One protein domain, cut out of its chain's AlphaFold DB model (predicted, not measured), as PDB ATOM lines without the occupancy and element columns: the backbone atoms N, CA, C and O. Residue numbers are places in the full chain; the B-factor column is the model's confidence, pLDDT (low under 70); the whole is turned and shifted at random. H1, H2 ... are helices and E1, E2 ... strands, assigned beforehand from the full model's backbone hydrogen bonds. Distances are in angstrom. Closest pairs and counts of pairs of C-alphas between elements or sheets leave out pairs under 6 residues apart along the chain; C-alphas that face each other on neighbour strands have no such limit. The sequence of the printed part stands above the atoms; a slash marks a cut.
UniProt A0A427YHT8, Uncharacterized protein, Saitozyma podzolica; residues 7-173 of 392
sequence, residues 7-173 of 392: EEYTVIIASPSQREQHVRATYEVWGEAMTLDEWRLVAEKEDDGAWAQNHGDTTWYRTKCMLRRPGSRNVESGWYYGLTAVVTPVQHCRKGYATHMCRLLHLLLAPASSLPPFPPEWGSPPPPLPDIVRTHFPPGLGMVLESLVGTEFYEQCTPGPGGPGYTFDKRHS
ATOM      1  N   GLU A   7     -81.626 -97.330  -2.316       39.59
ATOM      2  CA  GLU A   7     -80.899 -97.629  -3.554       39.59
ATOM      3  C   GLU A   7     -81.163 -96.654  -4.720       39.59
ATOM      4  O   GLU A   7     -80.286 -96.481  -5.567       39.59
ATOM      5  N   GLU A   8     -82.308 -95.966  -4.749       40.41
ATOM      6  CA  GLU A   8     -82.621 -94.931  -5.749       40.41
ATOM      7  C   GLU A   8     -81.937 -93.583  -5.450       40.41
ATOM      8  O   GLU A   8     -81.907 -92.698  -6.303       40.41
ATOM      9  N   TYR A   9     -81.352 -93.416  -4.257       44.91
ATOM     10  CA  TYR A   9     -80.782 -92.150  -3.773       44.91
ATOM     11  C   TYR A   9     -79.257 -92.095  -3.907       44.91
ATOM     12  O   TYR A   9     -78.554 -91.502  -3.085       44.91
ATOM     13  N   THR A  10     -78.715 -92.716  -4.953       44.84
ATOM     14  CA  THR A  10     -77.329 -92.460  -5.344       44.84
ATOM     15  C   THR A  10     -77.236 -91.097  -6.020       44.84
ATOM     16  O   THR A  10     -78.097 -90.736  -6.819       44.84
ATOM     17  N   VAL A  11     -76.173 -90.337  -5.735       48.78
ATOM     18  CA  VAL A  11     -75.797 -89.198  -6.583       48.78
ATOM     19  C   VAL A  11     -75.428 -89.772  -7.950       48.78
ATOM     20  O   VAL A  11     -74.330 -90.287  -8.153       48.78
ATOM     21  N   ILE A  12     -76.397 -89.765  -8.858       53.91
ATOM     22  CA  ILE A  12     -76.256 -90.187 -10.248       53.91
ATOM     23  C   ILE A  12     -76.166 -88.948 -11.132       53.91
ATOM     24  O   ILE A  12     -76.752 -87.909 -10.828       53.91
ATOM     25  N   ILE A  13     -75.434 -89.057 -12.239       59.34
ATOM     26  CA  ILE A  13     -75.400 -87.991 -13.244       59.34
ATOM     27  C   ILE A  13     -76.834 -87.749 -13.722       59.34
ATOM     28  O   ILE A  13     -77.520 -88.694 -14.119       59.34
ATOM     29  N   ALA A  14     -77.273 -86.490 -13.691       66.31
ATOM     30  CA  ALA A  14     -78.609 -86.111 -14.126       66.31
ATOM     31  C   ALA A  14     -78.860 -86.577 -15.570       66.31
ATOM     32  O   ALA A  14     -78.102 -86.246 -16.490       66.31
ATOM     33  N   SER A  15     -79.944 -87.331 -15.761       75.94
ATOM     34  CA  SER A  15     -80.459 -87.688 -17.085       75.94
ATOM     35  C   SER A  15     -80.835 -86.432 -17.884       75.94
ATOM     36  O   SER A  15     -81.135 -85.396 -17.282       75.94
ATOM     37  N   PRO A  16     -80.913 -86.499 -19.227       80.44
ATOM     38  CA  PRO A  16     -81.337 -85.356 -20.040       80.44
ATOM     39  C   PRO A  16     -82.672 -84.743 -19.590       80.44
ATOM     40  O   PRO A  16     -82.811 -83.526 -19.544       80.44
ATOM     41  N   SER A  17     -83.637 -85.571 -19.168       78.69
ATOM     42  CA  SER A  17     -84.915 -85.091 -18.628       78.69
ATOM     43  C   SER A  17     -84.783 -84.386 -17.279       78.69
ATOM     44  O   SER A  17     -85.512 -83.434 -17.027       78.69
ATOM     45  N   GLN A  18     -83.877 -84.839 -16.407       76.94
ATOM     46  CA  GLN A  18     -83.629 -84.181 -15.119       76.94
ATOM     47  C   GLN A  18     -82.911 -82.845 -15.307       76.94
ATOM     48  O   GLN A  18     -83.252 -81.889 -14.623       76.94
ATOM     49  N   ARG A  19     -81.977 -82.754 -16.264       78.62
ATOM     50  CA  ARG A  19     -81.342 -81.481 -16.639       78.62
ATOM     51  C   ARG A  19     -82.373 -80.481 -17.157       78.62
ATOM     52  O   ARG A  19     -82.433 -79.365 -16.671       78.62
ATOM     53  N   GLU A  20     -83.256 -80.908 -18.057       83.88
ATOM     54  CA  GLU A  20     -84.347 -80.063 -18.562       83.88
ATOM     55  C   GLU A  20     -85.314 -79.618 -17.447       83.88
ATOM     56  O   GLU A  20     -85.776 -78.480 -17.439       83.88
ATOM     57  N   GLN A  21     -85.623 -80.494 -16.485       81.19
ATOM     58  CA  GLN A  21     -86.411 -80.113 -15.307       81.19
ATOM     59  C   GLN A  21     -85.678 -79.098 -14.430       81.19
ATOM     60  O   GLN A  21     -86.313 -78.167 -13.944       81.19
ATOM     61  N   HIS A  22     -84.366 -79.266 -14.243       79.25
ATOM     62  CA  HIS A  22     -83.536 -78.322 -13.505       79.25
ATOM     63  C   HIS A  22     -83.538 -76.950 -14.182       79.25
ATOM     64  O   HIS A  22     -83.928 -75.990 -13.536       79.25
ATOM     65  N   VAL A  23     -83.255 -76.873 -15.487       83.88
ATOM     66  CA  VAL A  23     -83.269 -75.612 -16.253       83.88
ATOM     67  C   VAL A  23     -84.622 -74.899 -16.166       83.88
ATOM     68  O   VAL A  23     -84.677 -73.682 -16.037       83.88
ATOM     69  N   ARG A  24     -85.738 -75.638 -16.206       85.19
ATOM     70  CA  ARG A  24     -87.075 -75.045 -16.018       85.19
ATOM     71  C   ARG A  24     -87.292 -74.528 -14.603       85.19
ATOM     72  O   ARG A  24     -87.845 -73.449 -14.440       85.19
ATOM     73  N   ALA A  25     -86.884 -75.301 -13.601       78.81
ATOM     74  CA  ALA A  25     -87.016 -74.904 -12.208       78.81
ATOM     75  C   ALA A  25     -86.142 -73.685 -11.885       78.81
ATOM     76  O   ALA A  25     -86.601 -72.799 -11.175       78.81
ATOM     77  N   THR A  26     -84.923 -73.610 -12.425       78.94
ATOM     78  CA  THR A  26     -84.049 -72.443 -12.260       78.94
ATOM     79  C   THR A  26     -84.572 -71.246 -13.039       78.94
ATOM     80  O   THR A  26     -84.607 -70.156 -12.490       78.94
ATOM     81  N   TYR A  27     -85.108 -71.435 -14.248       84.06
ATOM     82  CA  TYR A  27     -85.774 -70.369 -15.003       84.06
ATOM     83  C   TYR A  27     -86.937 -69.729 -14.231       84.06
ATOM     84  O   TYR A  27     -87.063 -68.509 -14.205       84.06
ATOM     85  N   GLU A  28     -87.786 -70.541 -13.593       81.81
ATOM     86  CA  GLU A  28     -88.928 -70.045 -12.809       81.81
ATOM     87  C   GLU A  28     -88.510 -69.165 -11.621       81.81
ATOM     88  O   GLU A  28     -89.320 -68.362 -11.161       81.81
ATOM     89  N   VAL A  29     -87.276 -69.320 -11.129       74.75
ATOM     90  CA  VAL A  29     -86.745 -68.581  -9.975       74.75
ATOM     91  C   VAL A  29     -85.825 -67.432 -10.403       74.75
ATOM     92  O   VAL A  29     -85.904 -66.358  -9.820       74.75
ATOM     93  N   TRP A  30     -84.981 -67.635 -11.418       77.56
ATOM     94  CA  TRP A  30     -83.857 -66.752 -11.764       77.56
ATOM     95  C   TRP A  30     -83.872 -66.222 -13.195       77.56
ATOM     96  O   TRP A  30     -83.105 -65.321 -13.519       77.56
ATOM     97  N   GLY A  31     -84.745 -66.732 -14.063       79.25
ATOM     98  CA  GLY A  31     -84.805 -66.336 -15.473       79.25
ATOM     99  C   GLY A  31     -85.353 -64.929 -15.716       79.25
ATOM    100  O   GLY A  31     -85.801 -64.642 -16.828       79.25
ATOM    101  N   GLU A  32     -85.397 -64.072 -14.691       71.88
ATOM    102  CA  GLU A  32     -85.980 -62.739 -14.763       71.88
ATOM    103  C   GLU A  32     -85.409 -61.950 -15.954       71.88
ATOM    104  O   GLU A  32     -84.212 -61.960 -16.231       71.88
ATOM    105  N   ALA A  33     -86.305 -61.290 -16.695       79.56
ATOM    106  CA  ALA A  33     -86.023 -60.569 -17.942       79.56
ATOM    107  C   ALA A  33     -85.549 -61.416 -19.146       79.56
ATOM    108  O   ALA A  33     -85.279 -60.839 -20.201       79.56
ATOM    109  N   MET A  34     -85.531 -62.750 -19.046       85.19
ATOM    110  CA  MET A  34     -85.210 -63.662 -20.149       85.19
ATOM    111  C   MET A  34     -86.397 -64.561 -20.523       85.19
ATOM    112  O   MET A  34     -87.299 -64.866 -19.737       85.19
ATOM    113  N   THR A  35     -86.406 -65.027 -21.764       90.62
ATOM    114  CA  THR A  35     -87.209 -66.176 -22.186       90.62
ATOM    115  C   THR A  35     -86.541 -67.479 -21.738       90.62
ATOM    116  O   THR A  35     -85.332 -67.528 -21.527       90.62
ATOM    117  N   LEU A  36     -87.306 -68.573 -21.638       90.31
ATOM    118  CA  LEU A  36     -86.737 -69.892 -21.316       90.31
ATOM    119  C   LEU A  36     -85.655 -70.324 -22.324       90.31
ATOM    120  O   LEU A  36     -84.720 -71.025 -21.954       90.31
ATOM    121  N   ASP A  37     -85.778 -69.922 -23.589       91.31
ATOM    122  CA  ASP A  37     -84.784 -70.250 -24.615       91.31
ATOM    123  C   ASP A  37     -83.504 -69.419 -24.455       91.31
ATOM    124  O   ASP A  37     -82.414 -69.965 -24.589       91.31
ATOM    125  N   GLU A  38     -83.606 -68.135 -24.099       88.69
ATOM    126  CA  GLU A  38     -82.435 -67.328 -23.724       88.69
ATOM    127  C   GLU A  38     -81.754 -67.889 -22.472       88.69
ATOM    128  O   GLU A  38     -80.538 -68.047 -22.469       88.69
ATOM    129  N   TRP A  39     -82.527 -68.282 -21.457       88.00
ATOM    130  CA  TRP A  39     -82.004 -68.916 -20.245       88.00
ATOM    131  C   TRP A  39     -81.290 -70.243 -20.534       88.00
ATOM    132  O   TRP A  39     -80.211 -70.501 -20.010       88.00
ATOM    133  N   ARG A  40     -81.838 -71.074 -21.429       88.25
ATOM    134  CA  ARG A  40     -81.153 -72.288 -21.906       88.25
ATOM    135  C   ARG A  40     -79.826 -71.973 -22.580       88.25
ATOM    136  O   ARG A  40     -78.862 -72.684 -22.341       88.25
ATOM    137  N   LEU A  41     -79.776 -70.930 -23.407       87.00
ATOM    138  CA  LEU A  41     -78.533 -70.512 -24.055       87.00
ATOM    139  C   LEU A  41     -77.501 -70.003 -23.042       87.00
ATOM    140  O   LEU A  41     -76.309 -70.181 -23.275       87.00
ATOM    141  N   VAL A  42     -77.934 -69.375 -21.944       84.44
ATOM    142  CA  VAL A  42     -77.046 -69.032 -20.823       84.44
ATOM    143  C   VAL A  42     -76.493 -70.311 -20.198       84.44
ATOM    144  O   VAL A  42     -75.279 -70.484 -20.207       84.44
ATOM    145  N   ALA A  43     -77.356 -71.250 -19.796       82.50
ATOM    146  CA  ALA A  43     -76.938 -72.524 -19.202       82.50
ATOM    147  C   ALA A  43     -75.998 -73.340 -20.118       82.50
ATOM    148  O   ALA A  43     -75.010 -73.906 -19.664       82.50
ATOM    149  N   GLU A  44     -76.252 -73.367 -21.432       84.44
ATOM    150  CA  GLU A  44     -75.364 -74.023 -22.405       84.44
ATOM    151  C   GLU A  44     -73.985 -73.351 -22.495       84.44
ATOM    152  O   GLU A  44     -72.986 -74.033 -22.698       84.44
ATOM    153  N   LYS A  45     -73.907 -72.023 -22.346       83.81
ATOM    154  CA  LYS A  45     -72.628 -71.296 -22.332       83.81
ATOM    155  C   LYS A  45     -71.907 -71.402 -20.992       83.81
ATOM    156  O   LYS A  45     -70.679 -71.342 -20.973       83.81
ATOM    157  N   GLU A  46     -72.636 -71.530 -19.888       80.75
ATOM    158  CA  GLU A  46     -72.050 -71.766 -18.566       80.75
ATOM    159  C   GLU A  46     -71.226 -73.055 -18.560       80.75
ATOM    160  O   GLU A  46     -70.107 -73.047 -18.049       80.75
ATOM    161  N   ASP A  47     -71.712 -74.108 -19.230       79.00
ATOM    162  CA  ASP A  47     -70.995 -75.379 -19.419       79.00
ATOM    163  C   ASP A  47     -69.625 -75.204 -20.120       79.00
ATOM    164  O   ASP A  47     -68.698 -75.988 -19.882       79.00
ATOM    165  N   ASP A  48     -69.461 -74.165 -20.948       81.00
ATOM    166  CA  ASP A  48     -68.201 -73.838 -21.634       81.00
ATOM    167  C   ASP A  48     -67.246 -72.981 -20.775       81.00
ATOM    168  O   ASP A  48     -66.056 -72.839 -21.095       81.00
ATOM    169  N   GLY A  49     -67.742 -72.415 -19.670       77.44
ATOM    170  CA  GLY A  49     -67.002 -71.537 -18.773       77.44
ATOM    171  C   GLY A  49     -65.784 -72.215 -18.140       77.44
ATOM    172  O   GLY A  49     -65.798 -73.388 -17.759       77.44
ATOM    173  N   ALA A  50     -64.695 -71.461 -17.954       78.25
ATOM    174  CA  ALA A  50     -63.477 -71.997 -17.338       78.25
ATOM    175  C   ALA A  50     -63.716 -72.529 -15.908       78.25
ATOM    176  O   ALA A  50     -63.021 -73.450 -15.474       78.25
ATOM    177  N   TRP A  51     -64.697 -71.979 -15.182       71.88
ATOM    178  CA  TRP A  51     -65.099 -72.468 -13.860       71.88
ATOM    179  C   TRP A  51     -65.852 -73.804 -13.934       71.88
ATOM    180  O   TRP A  51     -65.598 -74.682 -13.110       71.88
ATOM    181  N   ALA A  52     -66.712 -74.002 -14.940       69.81
ATOM    182  CA  ALA A  52     -67.466 -75.239 -15.129       69.81
ATOM    183  C   ALA A  52     -66.538 -76.423 -15.440       69.81
ATOM    184  O   ALA A  52     -66.725 -77.539 -14.945       69.81
ATOM    185  N   GLN A  53     -65.419 -76.157 -16.128       69.19
ATOM    186  CA  GLN A  53     -64.347 -77.139 -16.348       69.19
ATOM    187  C   GLN A  53     -63.720 -77.670 -15.046       69.19
ATOM    188  O   GLN A  53     -63.121 -78.747 -15.039       69.19
ATOM    189  N   ASN A  54     -63.889 -76.965 -13.923       62.53
ATOM    190  CA  ASN A  54     -63.471 -77.420 -12.599       62.53
ATOM    191  C   ASN A  54     -64.518 -78.326 -11.905       62.53
ATOM    192  O   ASN A  54     -64.429 -78.569 -10.698       62.53
ATOM    193  N   HIS A  55     -65.470 -78.865 -12.676       58.06
ATOM    194  CA  HIS A  55     -66.588 -79.707 -12.237       58.06
ATOM    195  C   HIS A  55     -67.580 -78.995 -11.305       58.06
ATOM    196  O   HIS A  55     -68.117 -79.609 -10.376       58.06
ATOM    197  N   GLY A  56     -67.777 -77.698 -11.543       53.75
ATOM    198  CA  GLY A  56     -68.812 -76.886 -10.914       53.75
ATOM    199  C   GLY A  56     -69.915 -76.503 -11.901       53.75
ATOM    200  O   GLY A  56     -69.763 -76.688 -13.101       53.75
ATOM    201  N   ASP A  57     -70.995 -75.973 -11.354       57.75
ATOM    202  CA  ASP A  57     -72.101 -75.271 -11.998       57.75
ATOM    203  C   ASP A  57     -72.490 -74.093 -11.068       57.75
ATOM    204  O   ASP A  57     -71.932 -73.964  -9.973       57.75
ATOM    205  N   THR A  58     -73.431 -73.240 -11.454       55.38
ATOM    206  CA  THR A  58     -73.920 -72.080 -10.674       55.38
ATOM    207  C   THR A  58     -74.307 -72.439  -9.231       55.38
ATOM    208  O   THR A  58     -73.983 -71.728  -8.279       55.38
ATOM    209  N   THR A  59     -74.875 -73.631  -9.034       66.25
ATOM    210  CA  THR A  59     -75.388 -74.085  -7.728       66.25
ATOM    211  C   THR A  59     -74.395 -74.878  -6.869       66.25
ATOM    212  O   THR A  59     -74.647 -75.117  -5.680       66.25
ATOM    213  N   TRP A  60     -73.273 -75.318  -7.445       74.81
ATOM    214  CA  TRP A  60     -72.289 -76.194  -6.804       74.81
ATOM    215  C   TRP A  60     -70.915 -75.976  -7.421       74.81
ATOM    216  O   TRP A  60     -70.751 -76.087  -8.627       74.81
ATOM    217  N   TYR A  61     -69.878 -75.803  -6.613       82.75
ATOM    218  CA  TYR A  61     -68.537 -75.639  -7.166       82.75
ATOM    219  C   TYR A  61     -67.465 -76.291  -6.306       82.75
ATOM    220  O   TYR A  61     -67.640 -76.557  -5.118       82.75
ATOM    221  N   ARG A  62     -66.310 -76.558  -6.914       89.75
ATOM    222  CA  ARG A  62     -65.122 -77.075  -6.233       89.75
ATOM    223  C   ARG A  62     -64.013 -76.041  -6.324       89.75
ATOM    224  O   ARG A  62     -63.575 -75.711  -7.419       89.75
ATOM    225  N   THR A  63     -63.471 -75.622  -5.190       91.12
ATOM    226  CA  THR A  63     -62.463 -74.554  -5.140       91.12
ATOM    227  C   THR A  63     -61.225 -75.042  -4.406       91.12
ATOM    228  O   THR A  63     -61.325 -75.649  -3.334       91.12
ATOM    229  N   LYS A  64     -60.036 -74.819  -4.984       94.81
ATOM    230  CA  LYS A  64     -58.784 -75.018  -4.246       94.81
ATOM    231  C   LYS A  64     -58.757 -74.015  -3.109       94.81
ATOM    232  O   LYS A  64     -59.205 -72.880  -3.251       94.81
ATOM    233  N   CYS A  65     -58.190 -74.408  -1.987       96.38
ATOM    234  CA  CYS A  65     -58.083 -73.528  -0.843       96.38
ATOM    235  C   CYS A  65     -56.743 -73.656  -0.148       96.38
ATOM    236  O   CYS A  65     -56.036 -74.657  -0.267       96.38
ATOM    237  N   MET A  66     -56.434 -72.625   0.620       97.62
ATOM    238  CA  MET A  66     -55.263 -72.519   1.464       97.62
ATOM    239  C   MET A  66     -55.695 -72.608   2.922       97.62
ATOM    240  O   MET A  66     -56.637 -71.936   3.339       97.62
ATOM    241  N   LEU A  67     -54.994 -73.420   3.702       97.12
ATOM    242  CA  LEU A  67     -55.267 -73.662   5.111       97.12
ATOM    243  C   LEU A  67     -54.029 -73.333   5.947       97.12
ATOM    244  O   LEU A  67     -52.929 -73.793   5.649       97.12
ATOM    245  N   ARG A  68     -54.214 -72.586   7.038       97.94
ATOM    246  CA  ARG A  68     -53.199 -72.412   8.087       97.94
ATOM    247  C   ARG A  68     -53.751 -72.897   9.421       97.94
ATOM    248  O   ARG A  68     -54.695 -72.325   9.959       97.94
ATOM    249  N   ARG A  69     -53.119 -73.924   9.993       97.50
ATOM    250  CA  ARG A  69     -53.463 -74.424  11.335       97.50
ATOM    251  C   ARG A  69     -53.036 -73.448  12.448       97.50
ATOM    252  O   ARG A  69     -52.056 -72.717  12.264       97.50
ATOM    253  N   PRO A  70     -53.691 -73.476  13.626       97.00
ATOM    254  CA  PRO A  70     -53.274 -72.693  14.789       97.00
ATOM    255  C   PRO A  70     -51.796 -72.921  15.123       97.00
ATOM    256  O   PRO A  70     -51.323 -74.055  15.154       97.00
ATOM    257  N   GLY A  71     -51.043 -71.839  15.335       95.69
ATOM    258  CA  GLY A  71     -49.602 -71.889  15.630       95.69
ATOM    259  C   GLY A  71     -48.686 -72.351  14.483       95.69
ATOM    260  O   GLY A  71     -47.466 -72.269  14.623       95.69
ATOM    261  N   SER A  72     -49.232 -72.792  13.345       96.50
ATOM    262  CA  SER A  72     -48.441 -73.190  12.178       96.50
ATOM    263  C   SER A  72     -47.870 -71.974  11.448       96.50
ATOM    264  O   SER A  72     -48.526 -70.935  11.332       96.50
ATOM    265  N   ARG A  73     -46.657 -72.144  10.910       96.19
ATOM    266  CA  ARG A  73     -46.004 -71.227   9.956       96.19
ATOM    267  C   ARG A  73     -46.084 -71.718   8.510       96.19
ATOM    268  O   ARG A  73     -45.478 -71.118   7.632       96.19
ATOM    269  N   ASN A  74     -46.798 -72.815   8.284       97.12
ATOM    270  CA  ASN A  74     -46.987 -73.405   6.971       97.12
ATOM    271  C   ASN A  74     -48.422 -73.170   6.507       97.12
ATOM    272  O   ASN A  74     -49.357 -73.248   7.312       97.12
ATOM    273  N   VAL A  75     -48.559 -72.927   5.207       97.94
ATOM    274  CA  VAL A  75     -49.834 -72.934   4.494       97.94
ATOM    275  C   VAL A  75     -49.922 -74.241   3.719       97.94
ATOM    276  O   VAL A  75     -48.984 -74.624   3.023       97.94
ATOM    277  N   GLU A  76     -51.038 -74.936   3.870       97.38
ATOM    278  CA  GLU A  76     -51.339 -76.189   3.189       97.38
ATOM    279  C   GLU A  76     -52.386 -75.946   2.110       97.38
ATOM    280  O   GLU A  76     -53.284 -75.124   2.289       97.38
ATOM    281  N   SER A  77     -52.294 -76.679   1.005       96.94
ATOM    282  CA  SER A  77     -53.314 -76.662  -0.041       96.94
ATOM    283  C   SER A  77     -54.343 -77.763   0.195       96.94
ATOM    284  O   SER A  77     -54.015 -78.855   0.656       96.94
ATOM    285  N   GLY A  78     -55.587 -77.490  -0.173       95.81
ATOM    286  CA  GLY A  78     -56.679 -78.452  -0.146       95.81
ATOM    287  C   GLY A  78     -57.800 -78.039  -1.085       95.81
ATOM    288  O   GLY A  78     -57.598 -77.231  -1.992       95.81
ATOM    289  N   TRP A  79     -58.979 -78.595  -0.847       95.56
ATOM    290  CA  TRP A  79     -60.197 -78.279  -1.585       95.56
ATOM    291  C   TRP A  79     -61.316 -77.985  -0.598       95.56
ATOM    292  O   TRP A  79     -61.395 -78.647   0.433       95.56
ATOM    293  N   TYR A  80     -62.204 -77.054  -0.910       95.19
ATOM    294  CA  TYR A  80     -63.539 -77.021  -0.320       95.19
ATOM    295  C   TYR A  80     -64.575 -77.018  -1.440       95.19
ATOM    296  O   TYR A  80     -64.250 -76.792  -2.609       95.19
ATOM    297  N   TYR A  81     -65.819 -77.286  -1.068       93.31
ATOM    298  CA  TYR A  81     -66.937 -77.255  -2.000       93.31
ATOM    299  C   TYR A  81     -67.897 -76.117  -1.676       93.31
ATOM    300  O   TYR A  81     -68.197 -75.877  -0.511       93.31
ATOM    301  N   GLY A  82     -68.340 -75.409  -2.700       90.62
ATOM    302  CA  GLY A  82     -69.406 -74.429  -2.631       90.62
ATOM    303  C   GLY A  82     -70.760 -75.069  -2.868       90.62
ATOM    304  O   GLY A  82     -70.883 -75.992  -3.674       90.62
ATOM    305  N   LEU A  83     -71.763 -74.566  -2.165       89.62
ATOM    306  CA  LEU A  83     -73.167 -74.866  -2.393       89.62
ATOM    307  C   LEU A  83     -73.931 -73.546  -2.348       89.62
ATOM    308  O   LEU A  83     -73.819 -72.831  -1.356       89.62
ATOM    309  N   THR A  84     -74.726 -73.248  -3.366       81.62
ATOM    310  CA  THR A  84     -75.571 -72.042  -3.356       81.62
ATOM    311  C   THR A  84     -76.993 -72.395  -2.929       81.62
ATOM    312  O   THR A  84     -77.565 -71.816  -2.004       81.62
ATOM    313  N   ALA A  85     -77.567 -73.432  -3.539       78.06
ATOM    314  CA  ALA A  85     -78.933 -73.834  -3.251       78.06
ATOM    315  C   ALA A  85     -79.151 -75.339  -3.414       78.06
ATOM    316  O   ALA A  85     -78.497 -76.019  -4.201       78.06
ATOM    317  N   VAL A  86     -80.146 -75.854  -2.690       79.69
ATOM    318  CA  VAL A  86     -80.736 -77.170  -2.956       79.69
ATOM    319  C   VAL A  86     -82.197 -76.978  -3.323       79.69
ATOM    320  O   VAL A  86     -83.053 -76.744  -2.467       79.69
ATOM    321  N   VAL A  87     -82.492 -77.105  -4.613       76.44
ATOM    322  CA  VAL A  87     -83.851 -76.952  -5.128       76.44
ATOM    323  C   VAL A  87     -84.639 -78.236  -4.875       76.44
ATOM    324  O   VAL A  87     -84.267 -79.323  -5.314       76.44
ATOM    325  N   THR A  88     -85.752 -78.120  -4.151       75.06
ATOM    326  CA  THR A  88     -86.695 -79.227  -3.940       75.06
ATOM    327  C   THR A  88     -87.938 -78.991  -4.793       75.06
ATOM    328  O   THR A  88     -88.531 -77.919  -4.675       75.06
ATOM    329  N   PRO A  89     -88.396 -79.966  -5.602       76.12
ATOM    330  CA  PRO A  89     -89.647 -79.817  -6.338       76.12
ATOM    331  C   PRO A  89     -90.816 -79.516  -5.398       76.12
ATOM    332  O   PRO A  89     -90.893 -80.079  -4.302       76.12
ATOM    333  N   VAL A  90     -91.763 -78.684  -5.839       75.38
ATOM    334  CA  VAL A  90     -92.861 -78.160  -5.005       75.38
ATOM    335  C   VAL A  90     -93.616 -79.265  -4.252       75.38
ATOM    336  O   VAL A  90     -93.874 -79.142  -3.054       75.38
ATOM    337  N   GLN A  91     -93.907 -80.396  -4.903       79.88
ATOM    338  CA  GLN A  91     -94.601 -81.541  -4.295       79.88
ATOM    339  C   GLN A  91     -93.798 -82.267  -3.193       79.88
ATOM    340  O   GLN A  91     -94.351 -83.077  -2.435       79.88
ATOM    341  N   HIS A  92     -92.497 -81.996  -3.097       80.00
ATOM    342  CA  HIS A  92     -91.564 -82.557  -2.122       80.00
ATOM    343  C   HIS A  92     -91.100 -81.534  -1.069       80.00
ATOM    344  O   HIS A  92     -90.484 -81.926  -0.075       80.00
ATOM    345  N   CYS A  93     -91.435 -80.250  -1.219       79.44
ATOM    346  CA  CYS A  93     -91.080 -79.213  -0.252       79.44
ATOM    347  C   CYS A  93     -91.565 -79.543   1.168       79.44
ATOM    348  O   CYS A  93     -92.603 -80.177   1.370       79.44
ATOM    349  N   ARG A  94     -90.802 -79.088   2.174       82.69
ATOM    350  CA  ARG A  94     -91.084 -79.258   3.618       82.69
ATOM    351  C   ARG A  94     -91.138 -80.708   4.121       82.69
ATOM    352  O   ARG A  94     -91.538 -80.945   5.256       82.69
ATOM    353  N   LYS A  95     -90.701 -81.681   3.317       86.38
ATOM    354  CA  LYS A  95     -90.589 -83.098   3.720       86.38
ATOM    355  C   LYS A  95     -89.184 -83.489   4.201       86.38
ATOM    356  O   LYS A  95     -88.935 -84.660   4.455       86.38
ATOM    357  N   GLY A  96     -88.271 -82.520   4.319       86.06
ATOM    358  CA  GLY A  96     -86.901 -82.731   4.803       86.06
ATOM    359  C   GLY A  96     -85.898 -83.213   3.749       86.06
ATOM    360  O   GLY A  96     -84.748 -83.453   4.098       86.06
ATOM    361  N   TYR A  97     -86.292 -83.328   2.474       86.38
ATOM    362  CA  TYR A  97     -85.408 -83.829   1.413       86.38
ATOM    363  C   TYR A  97     -84.168 -82.960   1.194       86.38
ATOM    364  O   TYR A  97     -83.076 -83.510   1.159       86.38
ATOM    365  N   ALA A  98     -84.305 -81.631   1.112       87.06
ATOM    366  CA  ALA A  98     -83.149 -80.740   0.963       87.06
ATOM    367  C   ALA A  98     -82.159 -80.884   2.128       87.06
ATOM    368  O   ALA A  98     -80.975 -81.116   1.908       87.06
ATOM    369  N   THR A  99     -82.654 -80.851   3.369       89.75
ATOM    370  CA  THR A  99     -81.820 -81.060   4.561       89.75
ATOM    371  C   THR A  99     -81.119 -82.415   4.514       89.75
ATOM    372  O   THR A  99     -79.932 -82.512   4.813       89.75
ATOM    373  N   HIS A 100     -81.829 -83.477   4.124       89.94
ATOM    374  CA  HIS A 100     -81.246 -84.809   4.003       89.94
ATOM    375  C   HIS A 100     -80.186 -84.881   2.895       89.94
ATOM    376  O   HIS A 100     -79.120 -85.439   3.124       89.94
ATOM    377  N   MET A 101     -80.425 -84.250   1.744       90.00
ATOM    378  CA  MET A 101     -79.453 -84.154   0.655       90.00
ATOM    379  C   MET A 101     -78.165 -83.459   1.112       90.00
ATOM    380  O   MET A 101     -77.088 -84.020   0.934       90.00
ATOM    381  N   CYS A 102     -78.253 -82.305   1.786       91.62
ATOM    382  CA  CYS A 102     -77.074 -81.619   2.334       91.62
ATOM    383  C   CYS A 102     -76.281 -82.513   3.301       91.62
ATOM    384  O   CYS A 102     -75.057 -82.588   3.227       91.62
ATOM    385  N   ARG A 103     -76.975 -83.261   4.170       92.50
ATOM    386  CA  ARG A 103     -76.340 -84.226   5.086       92.50
ATOM    387  C   ARG A 103     -75.577 -85.321   4.338       92.50
ATOM    388  O   ARG A 103     -74.454 -85.655   4.712       92.50
ATOM    389  N   LEU A 104     -76.166 -85.862   3.271       91.50
ATOM    390  CA  LEU A 104     -75.518 -86.864   2.422       91.50
ATOM    391  C   LEU A 104     -74.317 -86.285   1.660       91.50
ATOM    392  O   LEU A 104     -73.304 -86.971   1.532       91.50
ATOM    393  N   LEU A 105     -74.382 -85.026   1.218       91.69
ATOM    394  CA  LEU A 105     -73.250 -84.345   0.582       91.69
ATOM    395  C   LEU A 105     -72.038 -84.273   1.518       91.69
ATOM    396  O   LEU A 105     -70.930 -84.597   1.092       91.69
ATOM    397  N   HIS A 106     -72.230 -83.958   2.803       93.31
ATOM    398  CA  HIS A 106     -71.128 -83.989   3.769       93.31
ATOM    399  C   HIS A 106     -70.461 -85.365   3.844       93.31
ATOM    400  O   HIS A 106     -69.235 -85.467   3.809       93.31
ATOM    401  N   LEU A 107     -71.264 -86.429   3.892       91.38
ATOM    402  CA  LEU A 107     -70.773 -87.805   3.978       91.38
ATOM    403  C   LEU A 107     -70.020 -88.257   2.718       91.38
ATOM    404  O   LEU A 107     -69.110 -89.080   2.803       91.38
ATOM    405  N   LEU A 108     -70.396 -87.729   1.553       90.38
ATOM    406  CA  LEU A 108     -69.745 -88.035   0.281       90.38
ATOM    407  C   LEU A 108     -68.423 -87.283   0.099       90.38
ATOM    408  O   LEU A 108     -67.474 -87.841  -0.459       90.38
ATOM    409  N   LEU A 109     -68.365 -86.031   0.556       91.81
ATOM    410  CA  LEU A 109     -67.277 -85.101   0.247       91.81
ATOM    411  C   LEU A 109     -66.215 -85.013   1.340       91.81
ATOM    412  O   LEU A 109     -65.074 -84.662   1.045       91.81
ATOM    413  N   ALA A 110     -66.551 -85.315   2.590       94.06
ATOM    414  CA  ALA A 110     -65.591 -85.256   3.681       94.06
ATOM    415  C   ALA A 110     -64.635 -86.469   3.682       94.06
ATOM    416  O   ALA A 110     -64.992 -87.572   3.253       94.06
ATOM    417  N   PRO A 111     -63.410 -86.320   4.220       93.56
ATOM    418  CA  PRO A 111     -62.537 -87.443   4.519       93.56
ATOM    419  C   PRO A 111     -63.235 -88.416   5.471       93.56
ATOM    420  O   PRO A 111     -63.741 -88.004   6.515       93.56
ATOM    421  N   ALA A 112     -63.195 -89.717   5.180       91.81
ATOM    422  CA  ALA A 112     -63.844 -90.730   6.020       91.81
ATOM    423  C   ALA A 112     -63.379 -90.687   7.492       91.81
ATOM    424  O   ALA A 112     -64.157 -90.959   8.396       91.81
ATOM    425  N   SER A 113     -62.125 -90.291   7.741       93.88
ATOM    426  CA  SER A 113     -61.558 -90.129   9.087       93.88
ATOM    427  C   SER A 113     -62.115 -88.940   9.876       93.88
ATOM    428  O   SER A 113     -61.887 -88.857  11.079       93.88
ATOM    429  N   SER A 114     -62.793 -88.009   9.208       93.50
ATOM    430  CA  SER A 114     -63.358 -86.794   9.805       93.50
ATOM    431  C   SER A 114     -64.863 -86.886  10.066       93.50
ATOM    432  O   SER A 114     -65.429 -85.989  10.689       93.50
ATOM    433  N   LEU A 115     -65.503 -87.960   9.596       91.62
ATOM    434  CA  LEU A 115     -66.943 -88.154   9.688       91.62
ATOM    435  C   LEU A 115     -67.325 -88.999  10.911       91.62
ATOM    436  O   LEU A 115     -66.618 -89.950  11.260       91.62
ATOM    437  N   PRO A 116     -68.469 -88.703  11.549       92.31
ATOM    438  CA  PRO A 116     -69.069 -89.613  12.514       92.31
ATOM    439  C   PRO A 116     -69.615 -90.875  11.814       92.31
ATOM    440  O   PRO A 116     -69.773 -90.896  10.590       92.31
ATOM    441  N   PRO A 117     -69.950 -91.936  12.572       92.00
ATOM    442  CA  PRO A 117     -70.654 -93.092  12.023       92.00
ATOM    443  C   PRO A 117     -71.967 -92.695  11.335       92.00
ATOM    444  O   PRO A 117     -72.680 -91.813  11.819       92.00
ATOM    445  N   PHE A 118     -72.306 -93.379  10.234       92.50
ATOM    446  CA  PHE A 118     -73.548 -93.126   9.501       92.50
ATOM    447  C   PHE A 118     -74.777 -93.394  10.392       92.50
ATOM    448  O   PHE A 118     -74.873 -94.491  10.956       92.50
ATOM    449  N   PRO A 119     -75.719 -92.441  10.524       91.06
ATOM    450  CA  PRO A 119     -76.894 -92.626  11.372       91.06
ATOM    451  C   PRO A 119     -77.842 -93.705  10.823       91.06
ATOM    452  O   PRO A 119     -78.289 -93.588   9.682       91.06
ATOM    453  N   PRO A 120     -78.211 -94.738  11.602       90.88
ATOM    454  CA  PRO A 120     -79.119 -95.787  11.127       90.88
ATOM    455  C   PRO A 120     -80.516 -95.254  10.772       90.88
ATOM    456  O   PRO A 120     -81.181 -95.785   9.887       90.88
ATOM    457  N   GLU A 121     -80.966 -94.178  11.420       90.19
ATOM    458  CA  GLU A 121     -82.239 -93.516  11.126       90.19
ATOM    459  C   GLU A 121     -82.269 -92.814   9.757       90.19
ATOM    460  O   GLU A 121     -83.345 -92.461   9.276       90.19
ATOM    461  N   TRP A 122     -81.109 -92.617   9.121       88.75
ATOM    462  CA  TRP A 122     -80.988 -92.072   7.765       88.75
ATOM    463  C   TRP A 122     -81.062 -93.162   6.686       88.75
ATOM    464  O   TRP A 122     -81.020 -92.846   5.500       88.75
ATOM    465  N   GLY A 123     -81.206 -94.433   7.076       90.12
ATOM    466  CA  GLY A 123     -81.288 -95.569   6.166       90.12
ATOM    467  C   GLY A 123     -79.930 -96.225   5.946       90.12
ATOM    468  O   GLY A 123     -79.239 -96.576   6.901       90.12
ATOM    469  N   SER A 124     -79.563 -96.433   4.682       89.38
ATOM    470  CA  SER A 124     -78.253 -96.982   4.318       89.38
ATOM    471  C   SER A 124     -77.303 -95.862   3.897       89.38
ATOM    472  O   SER A 124     -77.755 -94.908   3.261       89.38
ATOM    473  N   PRO A 125     -75.996 -95.960   4.212       88.00
ATOM    474  CA  PRO A 125     -75.026 -94.999   3.715       88.00
ATOM    475  C   PRO A 125     -75.001 -95.011   2.184       88.00
ATOM    476  O   PRO A 125     -75.161 -96.082   1.585       88.00
ATOM    477  N   PRO A 126     -74.760 -93.856   1.540       85.38
ATOM    478  CA  PRO A 126     -74.551 -93.839   0.106       85.38
ATOM    479  C   PRO A 126     -73.327 -94.707  -0.227       85.38
ATOM    480  O   PRO A 126     -72.368 -94.756   0.558       85.38
ATOM    481  N   PRO A 127     -73.327 -95.413  -1.370       84.69
ATOM    482  CA  PRO A 127     -72.158 -96.170  -1.776       84.69
ATOM    483  C   PRO A 127     -70.963 -95.221  -1.939       84.69
ATOM    484  O   PRO A 127     -71.140 -94.052  -2.299       84.69
ATOM    485  N   PRO A 128     -69.731 -95.698  -1.695       81.69
ATOM    486  CA  PRO A 128     -68.545 -94.891  -1.928       81.69
ATOM    487  C   PRO A 128     -68.520 -94.354  -3.361       81.69
ATOM    488  O   PRO A 128     -68.820 -95.090  -4.302       81.69
ATOM    489  N   LEU A 129     -68.100 -93.094  -3.530       81.19
ATOM    490  CA  LEU A 129     -67.845 -92.548  -4.863       81.19
ATOM    491  C   LEU A 129     -66.862 -93.466  -5.613       81.19
ATOM    492  O   LEU A 129     -65.822 -93.804  -5.029       81.19
ATOM    493  N   PRO A 130     -67.161 -93.854  -6.871       85.06
ATOM    494  CA  PRO A 130     -66.238 -94.624  -7.697       85.06
ATOM    495  C   PRO A 130     -64.876 -93.934  -7.799       85.06
ATOM    496  O   PRO A 130     -64.813 -92.706  -7.847       85.06
ATOM    497  N   ASP A 131     -63.786 -94.699  -7.895       82.94
ATOM    498  CA  ASP A 131     -62.424 -94.137  -7.917       82.94
ATOM    499  C   ASP A 131     -62.224 -93.108  -9.038       82.94
ATOM    500  O   ASP A 131     -61.611 -92.065  -8.820       82.94
ATOM    501  N   ILE A 132     -62.823 -93.354 -10.209       79.69
ATOM    502  CA  ILE A 132     -62.807 -92.415 -11.338       79.69
ATOM    503  C   ILE A 132     -63.498 -91.088 -11.005       79.69
ATOM    504  O   ILE A 132     -63.085 -90.041 -11.475       79.69
ATOM    505  N   VAL A 133     -64.535 -91.099 -10.167       79.50
ATOM    506  CA  VAL A 133     -65.186 -89.868  -9.706       79.50
ATOM    507  C   VAL A 133     -64.309 -89.193  -8.654       79.50
ATOM    508  O   VAL A 133     -64.133 -87.982  -8.698       79.50
ATOM    509  N   ARG A 134     -63.670 -89.950  -7.754       81.06
ATOM    510  CA  ARG A 134     -62.789 -89.398  -6.704       81.06
ATOM    511  C   ARG A 134     -61.557 -88.673  -7.240       81.06
ATOM    512  O   ARG A 134     -61.077 -87.758  -6.576       81.06
ATOM    513  N   THR A 135     -61.054 -89.026  -8.423       80.44
ATOM    514  CA  THR A 135     -59.973 -88.256  -9.069       80.44
ATOM    515  C   THR A 135     -60.429 -86.857  -9.486       80.44
ATOM    516  O   THR A 135     -59.631 -85.922  -9.472       80.44
ATOM    517  N   HIS A 136     -61.716 -86.701  -9.805       80.94
ATOM    518  CA  HIS A 136     -62.347 -85.424 -10.143       80.94
ATOM    519  C   HIS A 136     -62.978 -84.729  -8.927       80.94
ATOM    520  O   HIS A 136     -63.140 -83.516  -8.929       80.94
ATOM    521  N   PHE A 137     -63.264 -85.460  -7.852       85.06
ATOM    522  CA  PHE A 137     -63.870 -84.950  -6.623       85.06
ATOM    523  C   PHE A 137     -63.100 -85.475  -5.402       85.06
ATOM    524  O   PHE A 137     -63.543 -86.417  -4.734       85.06
ATOM    525  N   PRO A 138     -61.905 -84.916  -5.124       90.19
ATOM    526  CA  PRO A 138     -61.111 -85.322  -3.971       90.19
ATOM    527  C   PRO A 138     -61.821 -84.949  -2.659       90.19
ATOM    528  O   PRO A 138     -62.606 -84.001  -2.637       90.19
ATOM    529  N   PRO A 139     -61.545 -85.629  -1.533       93.56
ATOM    530  CA  PRO A 139     -62.113 -85.231  -0.249       93.56
ATOM    531  C   PRO A 139     -61.828 -83.753   0.069       93.56
ATOM    532  O   PRO A 139     -60.688 -83.298  -0.043       93.56
ATOM    533  N   GLY A 140     -62.867 -83.014   0.450       95.19
ATOM    534  CA  GLY A 140     -62.783 -81.600   0.802       95.19
ATOM    535  C   GLY A 140     -62.402 -81.389   2.265       95.19
ATOM    536  O   GLY A 140     -62.625 -82.243   3.112       95.19
ATOM    537  N   LEU A 141     -61.857 -80.227   2.593       96.56
ATOM    538  CA  LEU A 141     -61.624 -79.768   3.961       96.56
ATOM    539  C   LEU A 141     -62.903 -79.229   4.616       96.56
ATOM    540  O   LEU A 141     -62.967 -79.109   5.837       96.56
ATOM    541  N   GLY A 142     -63.911 -78.902   3.812       95.94
ATOM    542  CA  GLY A 142     -65.186 -78.368   4.262       95.94
ATOM    543  C   GLY A 142     -66.096 -77.997   3.102       95.94
ATOM    544  O   GLY A 142     -65.802 -78.297   1.938       95.94
ATOM    545  N   MET A 143     -67.192 -77.329   3.441       95.19
ATOM    546  CA  MET A 143     -68.108 -76.705   2.496       95.19
ATOM    547  C   MET A 143     -68.379 -75.256   2.885       95.19
ATOM    548  O   MET A 143     -68.528 -74.941   4.067       95.19
ATOM    549  N   VAL A 144     -68.473 -74.399   1.877       93.75
ATOM    550  CA  VAL A 144     -68.960 -73.024   1.981       93.75
ATOM    551  C   VAL A 144     -70.353 -72.991   1.364       93.75
ATOM    552  O   VAL A 144     -70.619 -73.671   0.378       93.75
ATOM    553  N   LEU A 145     -71.253 -72.258   2.000       91.31
ATOM    554  CA  LEU A 145     -72.632 -72.085   1.581       91.31
ATOM    555  C   LEU A 145     -72.877 -70.610   1.295       91.31
ATOM    556  O   LEU A 145     -72.578 -69.776   2.147       91.31
ATOM    557  N   GLU A 146     -73.483 -70.316   0.156       88.44
ATOM    558  CA  GLU A 146     -73.991 -68.991  -0.196       88.44
ATOM    559  C   GLU A 146     -75.516 -69.034  -0.141       88.44
ATOM    560  O   GLU A 146     -76.197 -69.416  -1.080       88.44
ATOM    561  N   SER A 147     -76.063 -68.727   1.030       86.50
ATOM    562  CA  SER A 147     -77.447 -69.040   1.372       86.50
ATOM    563  C   SER A 147     -78.429 -67.987   0.854       86.50
ATOM    564  O   SER A 147     -78.427 -66.857   1.346       86.50
ATOM    565  N   LEU A 148     -79.315 -68.379  -0.067       80.56
ATOM    566  CA  LEU A 148     -80.480 -67.579  -0.491       80.56
ATOM    567  C   LEU A 148     -81.638 -67.618   0.517       80.56
ATOM    568  O   LEU A 148     -82.329 -66.630   0.730       80.56
ATOM    569  N   VAL A 149     -81.834 -68.768   1.161       78.00
ATOM    570  CA  VAL A 149     -82.820 -68.967   2.232       78.00
ATOM    571  C   VAL A 149     -82.045 -68.990   3.544       78.00
ATOM    572  O   VAL A 149     -81.069 -69.727   3.619       78.00
ATOM    573  N   GLY A 150     -82.385 -68.155   4.527       80.19
ATOM    574  CA  GLY A 150     -81.545 -67.863   5.708       80.19
ATOM    575  C   GLY A 150     -80.819 -69.052   6.369       80.19
ATOM    576  O   GLY A 150     -81.240 -70.213   6.304       80.19
ATOM    577  N   THR A 151     -79.691 -68.768   7.027       82.94
ATOM    578  CA  THR A 151     -78.757 -69.807   7.496       82.94
ATOM    579  C   THR A 151     -79.332 -70.787   8.517       82.94
ATOM    580  O   THR A 151     -78.841 -71.913   8.605       82.94
ATOM    581  N   GLU A 152     -80.400 -70.431   9.233       87.31
ATOM    582  CA  GLU A 152     -81.066 -71.284  10.228       87.31
ATOM    583  C   GLU A 152     -81.553 -72.615   9.630       87.31
ATOM    584  O   GLU A 152     -81.607 -73.642  10.314       87.31
ATOM    585  N   PHE A 153     -81.894 -72.625   8.336       88.38
ATOM    586  CA  PHE A 153     -82.232 -73.855   7.623       88.38
ATOM    587  C   PHE A 153     -81.030 -74.814   7.551       88.38
ATOM    588  O   PHE A 153     -81.158 -76.021   7.787       88.38
ATOM    589  N   TYR A 154     -79.850 -74.275   7.252       91.69
ATOM    590  CA  TYR A 154     -78.632 -75.042   7.012       91.69
ATOM    591  C   TYR A 154     -77.879 -75.415   8.294       91.69
ATOM    592  O   TYR A 154     -77.120 -76.386   8.296       91.69
ATOM    593  N   GLU A 155     -78.156 -74.757   9.420       92.12
ATOM    594  CA  GLU A 155     -77.645 -75.158  10.741       92.12
ATOM    595  C   GLU A 155     -78.024 -76.606  11.113       92.12
ATOM    596  O   GLU A 155     -77.307 -77.279  11.855       92.12
ATOM    597  N   GLN A 156     -79.128 -77.121  10.556       90.44
ATOM    598  CA  GLN A 156     -79.615 -78.489  10.772       90.44
ATOM    599  C   GLN A 156     -79.016 -79.518   9.795       90.44
ATOM    600  O   GLN A 156     -79.260 -80.728   9.925       90.44
ATOM    601  N   CYS A 157     -78.252 -79.061   8.800       93.50
ATOM    602  CA  CYS A 157     -77.562 -79.899   7.825       93.50
ATOM    603  C   CYS A 157     -76.229 -80.376   8.418       93.50
ATOM    604  O   CYS A 157     -75.167 -79.847   8.124       93.50
ATOM    605  N   THR A 158     -76.301 -81.342   9.331       94.25
ATOM    606  CA  THR A 158     -75.150 -81.863  10.078       94.25
ATOM    607  C   THR A 158     -74.477 -83.041   9.355       94.25
ATOM    608  O   THR A 158     -75.148 -83.824   8.686       94.25
ATOM    609  N   PRO A 159     -73.164 -83.273   9.527       92.31
ATOM    610  CA  PRO A 159     -72.477 -84.434   8.950       92.31
ATOM    611  C   PRO A 159     -72.795 -85.752   9.686       92.31
ATOM    612  O   PRO A 159     -72.333 -86.816   9.285       92.31
ATOM    613  N   GLY A 160     -73.572 -85.700  10.773       90.56
ATOM    614  CA  GLY A 160     -74.013 -86.861  11.544       90.56
ATOM    615  C   GLY A 160     -75.118 -86.522  12.549       90.56
ATOM    616  O   GLY A 160     -75.729 -85.457  12.450       90.56
ATOM    617  N   PRO A 161     -75.383 -87.394  13.538       83.62
ATOM    618  CA  PRO A 161     -76.536 -87.259  14.432       83.62
ATOM    619  C   PRO A 161     -76.352 -86.168  15.504       83.62
ATOM    620  O   PRO A 161     -77.287 -85.855  16.235       83.62
ATOM    621  N   GLY A 162     -75.159 -85.579  15.604       82.62
ATOM    622  CA  GLY A 162     -74.854 -84.474  16.506       82.62
ATOM    623  C   GLY A 162     -73.782 -83.547  15.935       82.62
ATOM    624  O   GLY A 162     -73.130 -83.874  14.943       82.62
ATOM    625  N   GLY A 163     -73.601 -82.402  16.593       84.88
ATOM    626  CA  GLY A 163     -72.703 -81.330  16.159       84.88
ATOM    627  C   GLY A 163     -73.424 -80.221  15.382       84.88
ATOM    628  O   GLY A 163     -74.600 -80.373  15.050       84.88
ATOM    629  N   PRO A 164     -72.746 -79.089  15.137       89.44
ATOM    630  CA  PRO A 164     -73.292 -78.018  14.313       89.44
ATOM    631  C   PRO A 164     -73.302 -78.423  12.831       89.44
ATOM    632  O   PRO A 164     -72.414 -79.148  12.375       89.44
ATOM    633  N   GLY A 165     -74.311 -77.964  12.088       93.75
ATOM    634  CA  GLY A 165     -74.293 -77.971  10.628       93.75
ATOM    635  C   GLY A 165     -73.450 -76.813  10.105       93.75
ATOM    636  O   GLY A 165     -72.364 -76.532  10.620       93.75
ATOM    637  N   TYR A 166     -73.965 -76.105   9.104       94.44
ATOM    638  CA  TYR A 166     -73.338 -74.866   8.660       94.44
ATOM    639  C   TYR A 166     -73.326 -73.836   9.790       94.44
ATOM    640  O   TYR A 166     -74.314 -73.641  10.494       94.44
ATOM    641  N   THR A 167     -72.184 -73.181   9.953       93.81
ATOM    642  CA  THR A 167     -71.980 -72.089  10.903       93.81
ATOM    643  C   THR A 167     -71.943 -70.764  10.165       93.81
ATOM    644  O   THR A 167     -71.370 -70.664   9.078       93.81
ATOM    645  N   PHE A 168     -72.547 -69.749  10.773       91.56
ATOM    646  CA  PHE A 168     -72.652 -68.415  10.207       91.56
ATOM    647  C   PHE A 168     -71.858 -67.407  11.033       91.56
ATOM    648  O   PHE A 168     -72.071 -67.267  12.239       91.56
ATOM    649  N   ASP A 169     -70.962 -66.676  10.375       90.94
ATOM    650  CA  ASP A 169     -70.299 -65.524  10.975       90.94
ATOM    651  C   ASP A 169     -70.878 -64.245  10.375       90.94
ATOM    652  O   ASP A 169     -70.681 -63.940   9.196       90.94
ATOM    653  N   LYS A 170     -71.564 -63.463  11.213       89.69
ATOM    654  CA  LYS A 170     -72.174 -62.191  10.805       89.69
ATOM    655  C   LYS A 170     -71.162 -61.230  10.181       89.69
ATOM    656  O   LYS A 170     -71.565 -60.399   9.374       89.69
ATOM    657  N   ARG A 171     -69.868 -61.330  10.516       88.88
ATOM    658  CA  ARG A 171     -68.807 -60.505   9.914       88.88
ATOM    659  C   ARG A 171     -68.695 -60.739   8.407       88.88
ATOM    660  O   ARG A 171     -68.536 -59.780   7.664       88.88
ATOM    661  N   HIS A 172     -68.873 -61.978   7.948       88.94
ATOM    662  CA  HIS A 172     -68.764 -62.348   6.530       88.94
ATOM    663  C   HIS A 172     -69.949 -61.881   5.681       88.94
ATOM    664  O   HIS A 172     -69.868 -61.859   4.459       88.94
ATOM    665  N   SER A 173     -71.052 -61.491   6.321       88.81
ATOM    666  CA  SER A 173     -72.257 -61.007   5.636       88.81
ATOM    667  C   SER A 173     -72.466 -59.505   5.786       88.81
ATOM    668  O   SER A 173     -73.534 -58.993   5.453       88.81
TER     669      SER A 173
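Overview. This is residues 7 to 173 of the 392 residues of an uncharacterized protein of Saitozyma podzolica (UniProt A0A427YHT8). A small, strongly twisted sheet of three strands, with helix H3 grazing it near the middle, stretches between two extremes: the turn of the hairpin E1 and E2 at one end of the longest axis, and the pair of helices H1 and H2, away from the sheet, at the other. Long links run round this body, and H6 closes the printed part, touching no helix. The printed part has 167 residues with six named helices and three named strands, in the order H1 H2 E1 E2 H3 H4 E3 H5 H6; the sheet runs E1 E2 E3 and is mixed. The class is mixed, helices and strands, with under half of the residues in named elements; the whole is compact, with a radius of gyration of the C-alphas of 17.3 A and spans of 53 by 39 by 38 A.

Arrangement. Start at H1, residues 16 to 30, which touches H2, residues 36 to 46, with its residues 23 to 27 alone; the closest C-alphas, of Tyr 27 and Leu 36, are 6.4 A apart. Their lines stand only just about perpendicular, at 72 degrees. Next comes the hairpin of E1, residues 60 to 68, and E2, residues 76 to 83, antiparallel at 148 degrees, with N 63 and O 80 at 2.9 A; E1 bends by 53 degrees at residue 64. H3, residues 97 to 109, only grazes the sheet, with its residues 102 to 109. H4, residues 131 to 136, touches no helix. E3, residues 142 to 147, is parallel to E2 at 35 degrees, with N 144 and O 81 at 2.8 A. H5, residues 151 to 156, only just touches H3, with 3 pairs of C-alphas within 8 A, the closest those of Thr 99 and Gln 156 at 7.1 A. Every O i to N i+4 pair is within hydrogen-bond range in H2 and H3, against 10 of 11 in H1 and 1 of 2 in H4 and in H5; H6, residues 170 to 173, is too short for such a pair.

Along the chain. Find C-alpha 16 at (-81.337, -85.356, -20.040), where H1 begins its 20.5 A; H2 spans 15.1 A. E1 runs 24.5 A from C-alpha 60 at (-72.289, -76.194, -6.804), E2 22.6 A, H3 18.2 A and E3 15.7 A. H4, H5 and H6 are shorter; H6 ends at C-alpha 173, (-72.257, -61.007, 5.636).

Size, cuts and confidence. Look for the two C-alphas farthest apart at Thr 35 and Gly 71, 53.6 A. The printed part has no cut. The links H2 to E1, E2 to H3, H3 to H4 and H5 to H6 are long. The model's confidence is under 70 at residues 7 to 14 and 52 to 59.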